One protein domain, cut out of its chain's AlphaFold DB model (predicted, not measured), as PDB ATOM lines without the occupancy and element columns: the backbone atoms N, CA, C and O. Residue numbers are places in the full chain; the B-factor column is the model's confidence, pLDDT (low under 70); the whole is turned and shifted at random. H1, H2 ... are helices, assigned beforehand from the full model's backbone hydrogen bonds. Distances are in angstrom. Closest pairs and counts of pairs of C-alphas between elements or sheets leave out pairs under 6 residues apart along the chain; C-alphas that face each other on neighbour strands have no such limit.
ATOM      1  N   ALA A  25      14.179   7.416  -4.030       89.56
ATOM      2  CA  ALA A  25      14.715   8.518  -3.222       89.56
ATOM      3  C   ALA A  25      15.608   9.482  -4.032       89.56
ATOM      4  O   ALA A  25      15.547  10.691  -3.821       89.56
ATOM      5  N   SER A  26      16.392   8.964  -4.983       90.81
ATOM      6  CA  SER A  26      17.238   9.773  -5.871       90.81
ATOM      7  C   SER A  26      16.418  10.639  -6.830       90.81
ATOM      8  O   SER A  26      16.700  11.825  -6.972       90.81
ATOM      9  N   ALA A  27      15.371  10.077  -7.440       93.94
ATOM     10  CA  ALA A  27      14.468  10.811  -8.323       93.94
ATOM     11  C   ALA A  27      13.693  11.898  -7.561       93.94
ATOM     12  O   ALA A  27      13.582  13.023  -8.041       93.94
ATOM     13  N   ALA A  28      13.230  11.600  -6.343       93.25
ATOM     14  CA  ALA A  28      12.578  12.586  -5.483       93.25
ATOM     15  C   ALA A  28      13.522  13.744  -5.118       93.25
ATOM     16  O   ALA A  28      13.132  14.906  -5.207       93.25
ATOM     17  N   ALA A  29      14.775  13.443  -4.758       94.12
ATOM     18  CA  ALA A  29      15.785  14.468  -4.500       94.12
ATOM     19  C   ALA A  29      16.041  15.342  -5.741       94.12
ATOM     20  O   ALA A  29      16.104  16.561  -5.612       94.12
ATOM     21  N   LEU A  30      16.094  14.735  -6.933       94.31
ATOM     22  CA  LEU A  30      16.226  15.450  -8.205       94.31
ATOM     23  C   LEU A  30      15.069  16.430  -8.439       94.31
ATOM     24  O   LEU A  30      15.302  17.603  -8.723       94.31
ATOM     25  N   VAL A  31      13.825  15.982  -8.253       95.62
ATOM     26  CA  VAL A  31      12.648  16.861  -8.350       95.62
ATOM     27  C   VAL A  31      12.758  18.022  -7.365       95.62
ATOM     28  O   VAL A  31      12.534  19.165  -7.748       95.62
ATOM     29  N   HIS A  32      13.146  17.759  -6.114       94.94
ATOM     30  CA  HIS A  32      13.317  18.819  -5.120       94.94
ATOM     31  C   HIS A  32      14.404  19.824  -5.507       94.94
ATOM     32  O   HIS A  32      14.197  21.019  -5.320       94.94
ATOM     33  N   THR A  33      15.520  19.368  -6.078       94.75
ATOM     34  CA  THR A  33      16.588  20.264  -6.547       94.75
ATOM     35  C   THR A  33      16.149  21.113  -7.740       94.75
ATOM     36  O   THR A  33      16.419  22.306  -7.754       94.75
ATOM     37  N   ILE A  34      15.403  20.537  -8.692       95.44
ATOM     38  CA  ILE A  34      14.877  21.267  -9.858       95.44
ATOM     39  C   ILE A  34      13.828  22.302  -9.424       95.44
ATOM     40  O   ILE A  34      13.783  23.402  -9.962       95.44
ATOM     41  N   LEU A  35      12.982  21.965  -8.443       96.12
ATOM     42  CA  LEU A  35      11.956  22.875  -7.925       96.12
ATOM     43  C   LEU A  35      12.516  23.988  -7.031       96.12
ATOM     44  O   LEU A  35      11.846  25.005  -6.871       96.12
ATOM     45  N   ALA A  36      13.685  23.785  -6.420       97.00
ATOM     46  CA  ALA A  36      14.343  24.819  -5.632       97.00
ATOM     47  C   ALA A  36      14.835  25.956  -6.537       97.00
ATOM     48  O   ALA A  36      14.516  27.108  -6.262       97.00
ATOM     49  N   ASP A  37      15.518  25.617  -7.636       96.38
ATOM     50  CA  ASP A  37      16.117  26.585  -8.558       96.38
ATOM     51  C   ASP A  37      16.010  26.107 -10.025       96.38
ATOM     52  O   ASP A  37      16.945  25.494 -10.551       96.38
ATOM     53  N   PRO A  38      14.892  26.378 -10.726       94.88
ATOM     54  CA  PRO A  38      14.660  25.842 -12.070       94.88
ATOM     55  C   PRO A  38      15.608  26.430 -13.124       94.88
ATOM     56  O   PRO A  38      16.036  25.715 -14.026       94.88
ATOM     57  N   ASP A  39      15.969  27.709 -12.989       96.00
ATOM     58  CA  ASP A  39      16.811  28.417 -13.961       96.00
ATOM     59  C   ASP A  39      18.310  28.120 -13.780       96.00
ATOM     60  O   ASP A  39      19.098  28.307 -14.706       96.00
ATOM     61  N   ALA A  40      18.715  27.663 -12.590       94.62
ATOM     62  CA  ALA A  40      20.113  27.399 -12.242       94.62
ATOM     63  C   ALA A  40      20.466  25.904 -12.236       94.62
ATOM     64  O   ALA A  40      21.592  25.537 -11.888       94.62
ATOM     65  N   PHE A  41      19.523  25.029 -12.594       93.50
ATOM     66  CA  PHE A  41      19.756  23.593 -12.567       93.50
ATOM     67  C   PHE A  41      20.782  23.189 -13.645       93.50
ATOM     68  O   PHE A  41      20.535  23.405 -14.835       93.50
ATOM     69  N   PRO A  42      21.931  22.590 -13.270       91.06
ATOM     70  CA  PRO A  42      22.960  22.229 -14.233       91.06
ATOM     71  C   PRO A  42      22.471  21.077 -15.113       91.06
ATOM     72  O   PRO A  42      22.256  19.960 -14.638       91.06
ATOM     73  N   ILE A  43      22.312  21.344 -16.409       93.31
ATOM     74  CA  ILE A  43      21.974  20.323 -17.403       93.31
ATOM     75  C   ILE A  43      23.271  19.591 -17.773       93.31
ATOM     76  O   ILE A  43      24.207  20.238 -18.239       93.31
ATOM     77  N   PRO A  44      23.368  18.265 -17.570       92.00
ATOM     78  CA  PRO A  44      24.535  17.505 -18.003       92.00
ATOM     79  C   PRO A  44      24.708  17.583 -19.527       92.00
ATOM     80  O   PRO A  44      23.745  17.369 -20.260       92.00
ATOM     81  N   ASP A  45      25.936  17.803 -20.005       96.69
ATOM     82  CA  ASP A  45      26.247  17.794 -21.449       96.69
ATOM     83  C   ASP A  45      26.148  16.387 -22.067       96.69
ATOM     84  O   ASP A  45      25.999  16.221 -23.279       96.69
ATOM     85  N   ASP A  46      26.222  15.346 -21.232       97.06
ATOM     86  CA  ASP A  46      26.082  13.963 -21.668       97.06
ATOM     87  C   ASP A  46      24.610  13.597 -21.921       97.06
ATOM     88  O   ASP A  46      23.790  13.452 -21.009       97.06
ATOM     89  N   ALA A  47      24.289  13.356 -23.192       96.31
ATOM     90  CA  ALA A  47      22.962  12.944 -23.628       96.31
ATOM     91  C   ALA A  47      22.507  11.597 -23.030       96.31
ATOM     92  O   ALA A  47      21.301  11.316 -23.023       96.31
ATOM     93  N   ALA A  48      23.423  10.734 -22.574       95.75
ATOM     94  CA  ALA A  48      23.058   9.500 -21.879       95.75
ATOM     95  C   ALA A  48      22.601   9.788 -20.439       95.75
ATOM     96  O   ALA A  48      21.533   9.316 -20.039       95.75
ATOM     97  N   ALA A  49      23.336  10.628 -19.702       93.19
ATOM     98  CA  ALA A  49      22.952  11.086 -18.367       93.19
ATOM     99  C   ALA A  49      21.582  11.787 -18.359       93.19
ATOM    100  O   ALA A  49      20.726  11.449 -17.540       93.19
ATOM    101  N   VAL A  50      21.326  12.681 -19.321       96.00
ATOM    102  CA  VAL A  50      20.027  13.369 -19.450       96.00
ATOM    103  C   VAL A  50      18.881  12.369 -19.642       96.00
ATOM    104  O   VAL A  50      17.858  12.444 -18.957       96.00
ATOM    105  N   ARG A  51      19.053  11.380 -20.530       97.00
ATOM    106  CA  ARG A  51      18.048  10.327 -20.759       97.00
ATOM    107  C   ARG A  51      17.808   9.470 -19.517       97.00
ATOM    108  O   ARG A  51      16.657   9.138 -19.233       97.00
ATOM    109  N   ALA A  52      18.860   9.151 -18.765       95.25
ATOM    110  CA  ALA A  52      18.741   8.413 -17.511       95.25
ATOM    111  C   ALA A  52      17.948   9.202 -16.453       95.25
ATOM    112  O   ALA A  52      17.062   8.635 -15.810       95.25
ATOM    113  N   SER A  53      18.195  10.511 -16.316       94.75
ATOM    114  CA  SER A  53      17.438  11.381 -15.406       94.75
ATOM    115  C   SER A  53      15.951  11.435 -15.766       94.75
ATOM    116  O   SER A  53      15.108  11.268 -14.884       94.75
ATOM    117  N   PHE A  54      15.607  11.592 -17.050       96.19
ATOM    118  CA  PHE A  54      14.207  11.566 -17.492       96.19
ATOM    119  C   PHE A  54      13.536  10.208 -17.260       96.19
ATOM    120  O   PHE A  54      12.383  10.170 -16.829       96.19
ATOM    121  N   GLY A  55      14.250   9.101 -17.485       96.44
ATOM    122  CA  GLY A  55      13.752   7.757 -17.179       96.44
ATOM    123  C   GLY A  55      13.420   7.589 -15.695       96.44
ATOM    124  O   GLY A  55      12.304   7.199 -15.352       96.44
ATOM    125  N   ALA A  56      14.341   7.982 -14.811       94.69
ATOM    126  CA  ALA A  56      14.135   7.921 -13.364       94.69
ATOM    127  C   ALA A  56      12.947   8.785 -12.896       94.69
ATOM    128  O   ALA A  56      12.192   8.378 -12.010       94.69
ATOM    129  N   LEU A  57      12.748   9.960 -13.504       96.00
ATOM    130  CA  LEU A  57      11.603  10.831 -13.225       96.00
ATOM    131  C   LEU A  57      10.278  10.228 -13.707       96.00
ATOM    132  O   LEU A  57       9.287  10.286 -12.980       96.00
ATOM    133  N   ALA A  58      10.251   9.620 -14.894       97.00
ATOM    134  CA  ALA A  58       9.058   8.962 -15.426       97.00
ATOM    135  C   ALA A  58       8.654   7.742 -14.582       97.00
ATOM    136  O   ALA A  58       7.476   7.561 -14.266       97.00
ATOM    137  N   GLU A  59       9.624   6.929 -14.158       94.94
ATOM    138  CA  GLU A  59       9.390   5.816 -13.232       94.94
ATOM    139  C   GLU A  59       8.876   6.305 -11.876       94.94
ATOM    140  O   GLU A  59       7.925   5.738 -11.333       94.94
ATOM    141  N   TYR A  60       9.451   7.392 -11.354       94.75
ATOM    142  CA  TYR A  60       8.982   8.003 -10.117       94.75
ATOM    143  C   TYR A  60       7.542   8.514 -10.243       94.75
ATOM    144  O   TYR A  60       6.716   8.196  -9.386       94.75
ATOM    145  N   ALA A  61       7.205   9.215 -11.328       94.25
ATOM    146  CA  ALA A  61       5.839   9.662 -11.601       94.25
ATOM    147  C   ALA A  61       4.864   8.476 -11.665       94.25
ATOM    148  O   ALA A  61       3.846   8.478 -10.973       94.25
ATOM    149  N   ARG A  62       5.226   7.401 -12.376       93.25
ATOM    150  CA  ARG A  62       4.426   6.169 -12.435       93.25
ATOM    151  C   ARG A  62       4.251   5.517 -11.062       93.25
ATOM    152  O   ARG A  62       3.181   4.994 -10.754       93.25
ATOM    153  N   SER A  63       5.284   5.554 -10.219       89.81
ATOM    154  CA  SER A  63       5.212   5.048  -8.844       89.81
ATOM    155  C   SER A  63       4.243   5.866  -7.980       89.81
ATOM    156  O   SER A  63       3.499   5.292  -7.185       89.81
ATOM    157  N   LEU A  64       4.199   7.191  -8.173       88.56
ATOM    158  CA  LEU A  64       3.272   8.086  -7.480       88.56
ATOM    159  C   LEU A  64       1.838   7.903  -7.970       88.56
ATOM    160  O   LEU A  64       0.925   7.879  -7.149       88.56
ATOM    161  N   GLU A  65       1.635   7.715  -9.273       88.06
ATOM    162  CA  GLU A  65       0.330   7.362  -9.834       88.06
ATOM    163  C   GLU A  65      -0.157   6.021  -9.287       88.06
ATOM    164  O   GLU A  65      -1.303   5.917  -8.864       88.06
ATOM    165  N   GLY A  66       0.718   5.014  -9.204       84.12
ATOM    166  CA  GLY A  66       0.400   3.726  -8.591       84.12
ATOM    167  C   GLY A  66       0.063   3.850  -7.103       84.12
ATOM    168  O   GLY A  66      -0.921   3.273  -6.645       84.12
ATOM    169  N   ALA A  67       0.831   4.635  -6.344       78.62
ATOM    170  CA  ALA A  67       0.578   4.879  -4.924       78.62
ATOM    171  C   ALA A  67      -0.707   5.692  -4.690       78.62
ATOM    172  O   ALA A  67      -1.462   5.394  -3.764       78.62
ATOM    173  N   GLY A  68      -0.980   6.685  -5.536       71.44
ATOM    174  CA  GLY A  68      -2.199   7.488  -5.516       71.44
ATOM    175  C   GLY A  68      -3.421   6.666  -5.909       71.44
ATOM    176  O   GLY A  68      -4.412   6.660  -5.185       71.44
ATOM    177  N   ALA A  69      -3.332   5.891  -6.990       70.56
ATOM    178  CA  ALA A  69      -4.377   4.972  -7.424       70.56
ATOM    179  C   ALA A  69      -4.639   3.885  -6.378       70.56
ATOM    180  O   ALA A  69      -5.797   3.594  -6.108       70.56
ATOM    181  N   ALA A  70      -3.602   3.337  -5.733       64.81
ATOM    182  CA  ALA A  70      -3.742   2.405  -4.616       64.81
ATOM    183  C   ALA A  70      -4.341   3.068  -3.369       64.81
ATOM    184  O   ALA A  70      -5.105   2.434  -2.649       64.81
ATOM    185  N   ALA A  71      -4.037   4.338  -3.093       62.06
ATOM    186  CA  ALA A  71      -4.678   5.082  -2.012       62.06
ATOM    187  C   ALA A  71      -6.168   5.333  -2.303       62.06
ATOM    188  O   ALA A  71      -6.997   5.220  -1.401       62.06
ATOM    189  N   ILE A  72      -6.512   5.610  -3.564       62.03
ATOM    190  CA  ILE A  72      -7.892   5.792  -4.030       62.03
ATOM    191  C   ILE A  72      -8.641   4.449  -4.066       62.03
ATOM    192  O   ILE A  72      -9.794   4.382  -3.656       62.03
ATOM    193  N   SER A  73      -8.004   3.355  -4.488       57.88
ATOM    194  CA  SER A  73      -8.635   2.033  -4.591       57.88
ATOM    195  C   SER A  73      -8.676   1.271  -3.264       57.88
ATOM    196  O   SER A  73      -9.648   0.565  -3.011       57.88
ATOM    197  N   ASN A  74      -7.725   1.482  -2.342       52.00
ATOM    198  CA  ASN A  74      -7.860   1.034  -0.948       52.00
ATOM    199  C   ASN A  74      -8.894   1.852  -0.165       52.00
ATOM    200  O   ASN A  74      -9.394   1.371   0.854       52.00
TER     201      ASN A  74
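What this domain is: This is residues 25 to 74 of the 245 residues of the protein "Predicted protein" of Postia placenta (strain ATCC 44394 / Madison 698-R) (UniProt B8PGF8). A long helix, H2, makes the length, and a short helix, H1, packs crosswise on its side by residues 27 to 31, like the stem of a lopsided T. The link loops from the far end of H1 back to H2, and residues 62 to 74 of H2 stick out as a bare arm. The printed part has 50 residues, with two named helices, H1 then H2, no named strand, and is all helix. It is loose, with a radius of gyration of the C-alphas of 13.3 A, and elongated, spanning 43 by 23 by 15 A.

How they stand to each other: Start at H1, residues 25 to 36, and look across to H2, residues 47 to 74: they touch, about perpendicular at 77 degrees. Their closest C-alphas, those of Ala 27 and Leu 57, are 5.7 A apart. H1 touches with residues 27 to 31 alone, H2 with residues 53 to 60 alone. In both helices every O i to N i+4 pair is within hydrogen-bond range.

Where its parts are: Find C-alpha 25 at (14.715, 8.518, -3.222); H1 runs 16.5 A from there to C-alpha 36. H2 runs 40.1 A from C-alpha 47 at (22.962, 12.944, -23.628) to C-alpha 74 at (-7.860, 1.034, -0.948).

The domain as a whole: The C-alphas farthest apart, those of Asp 45 and Asn 74, are 43.2 A apart. The printed part has no cut, and the link is short. Residues 70 to 74 have pLDDT under 70.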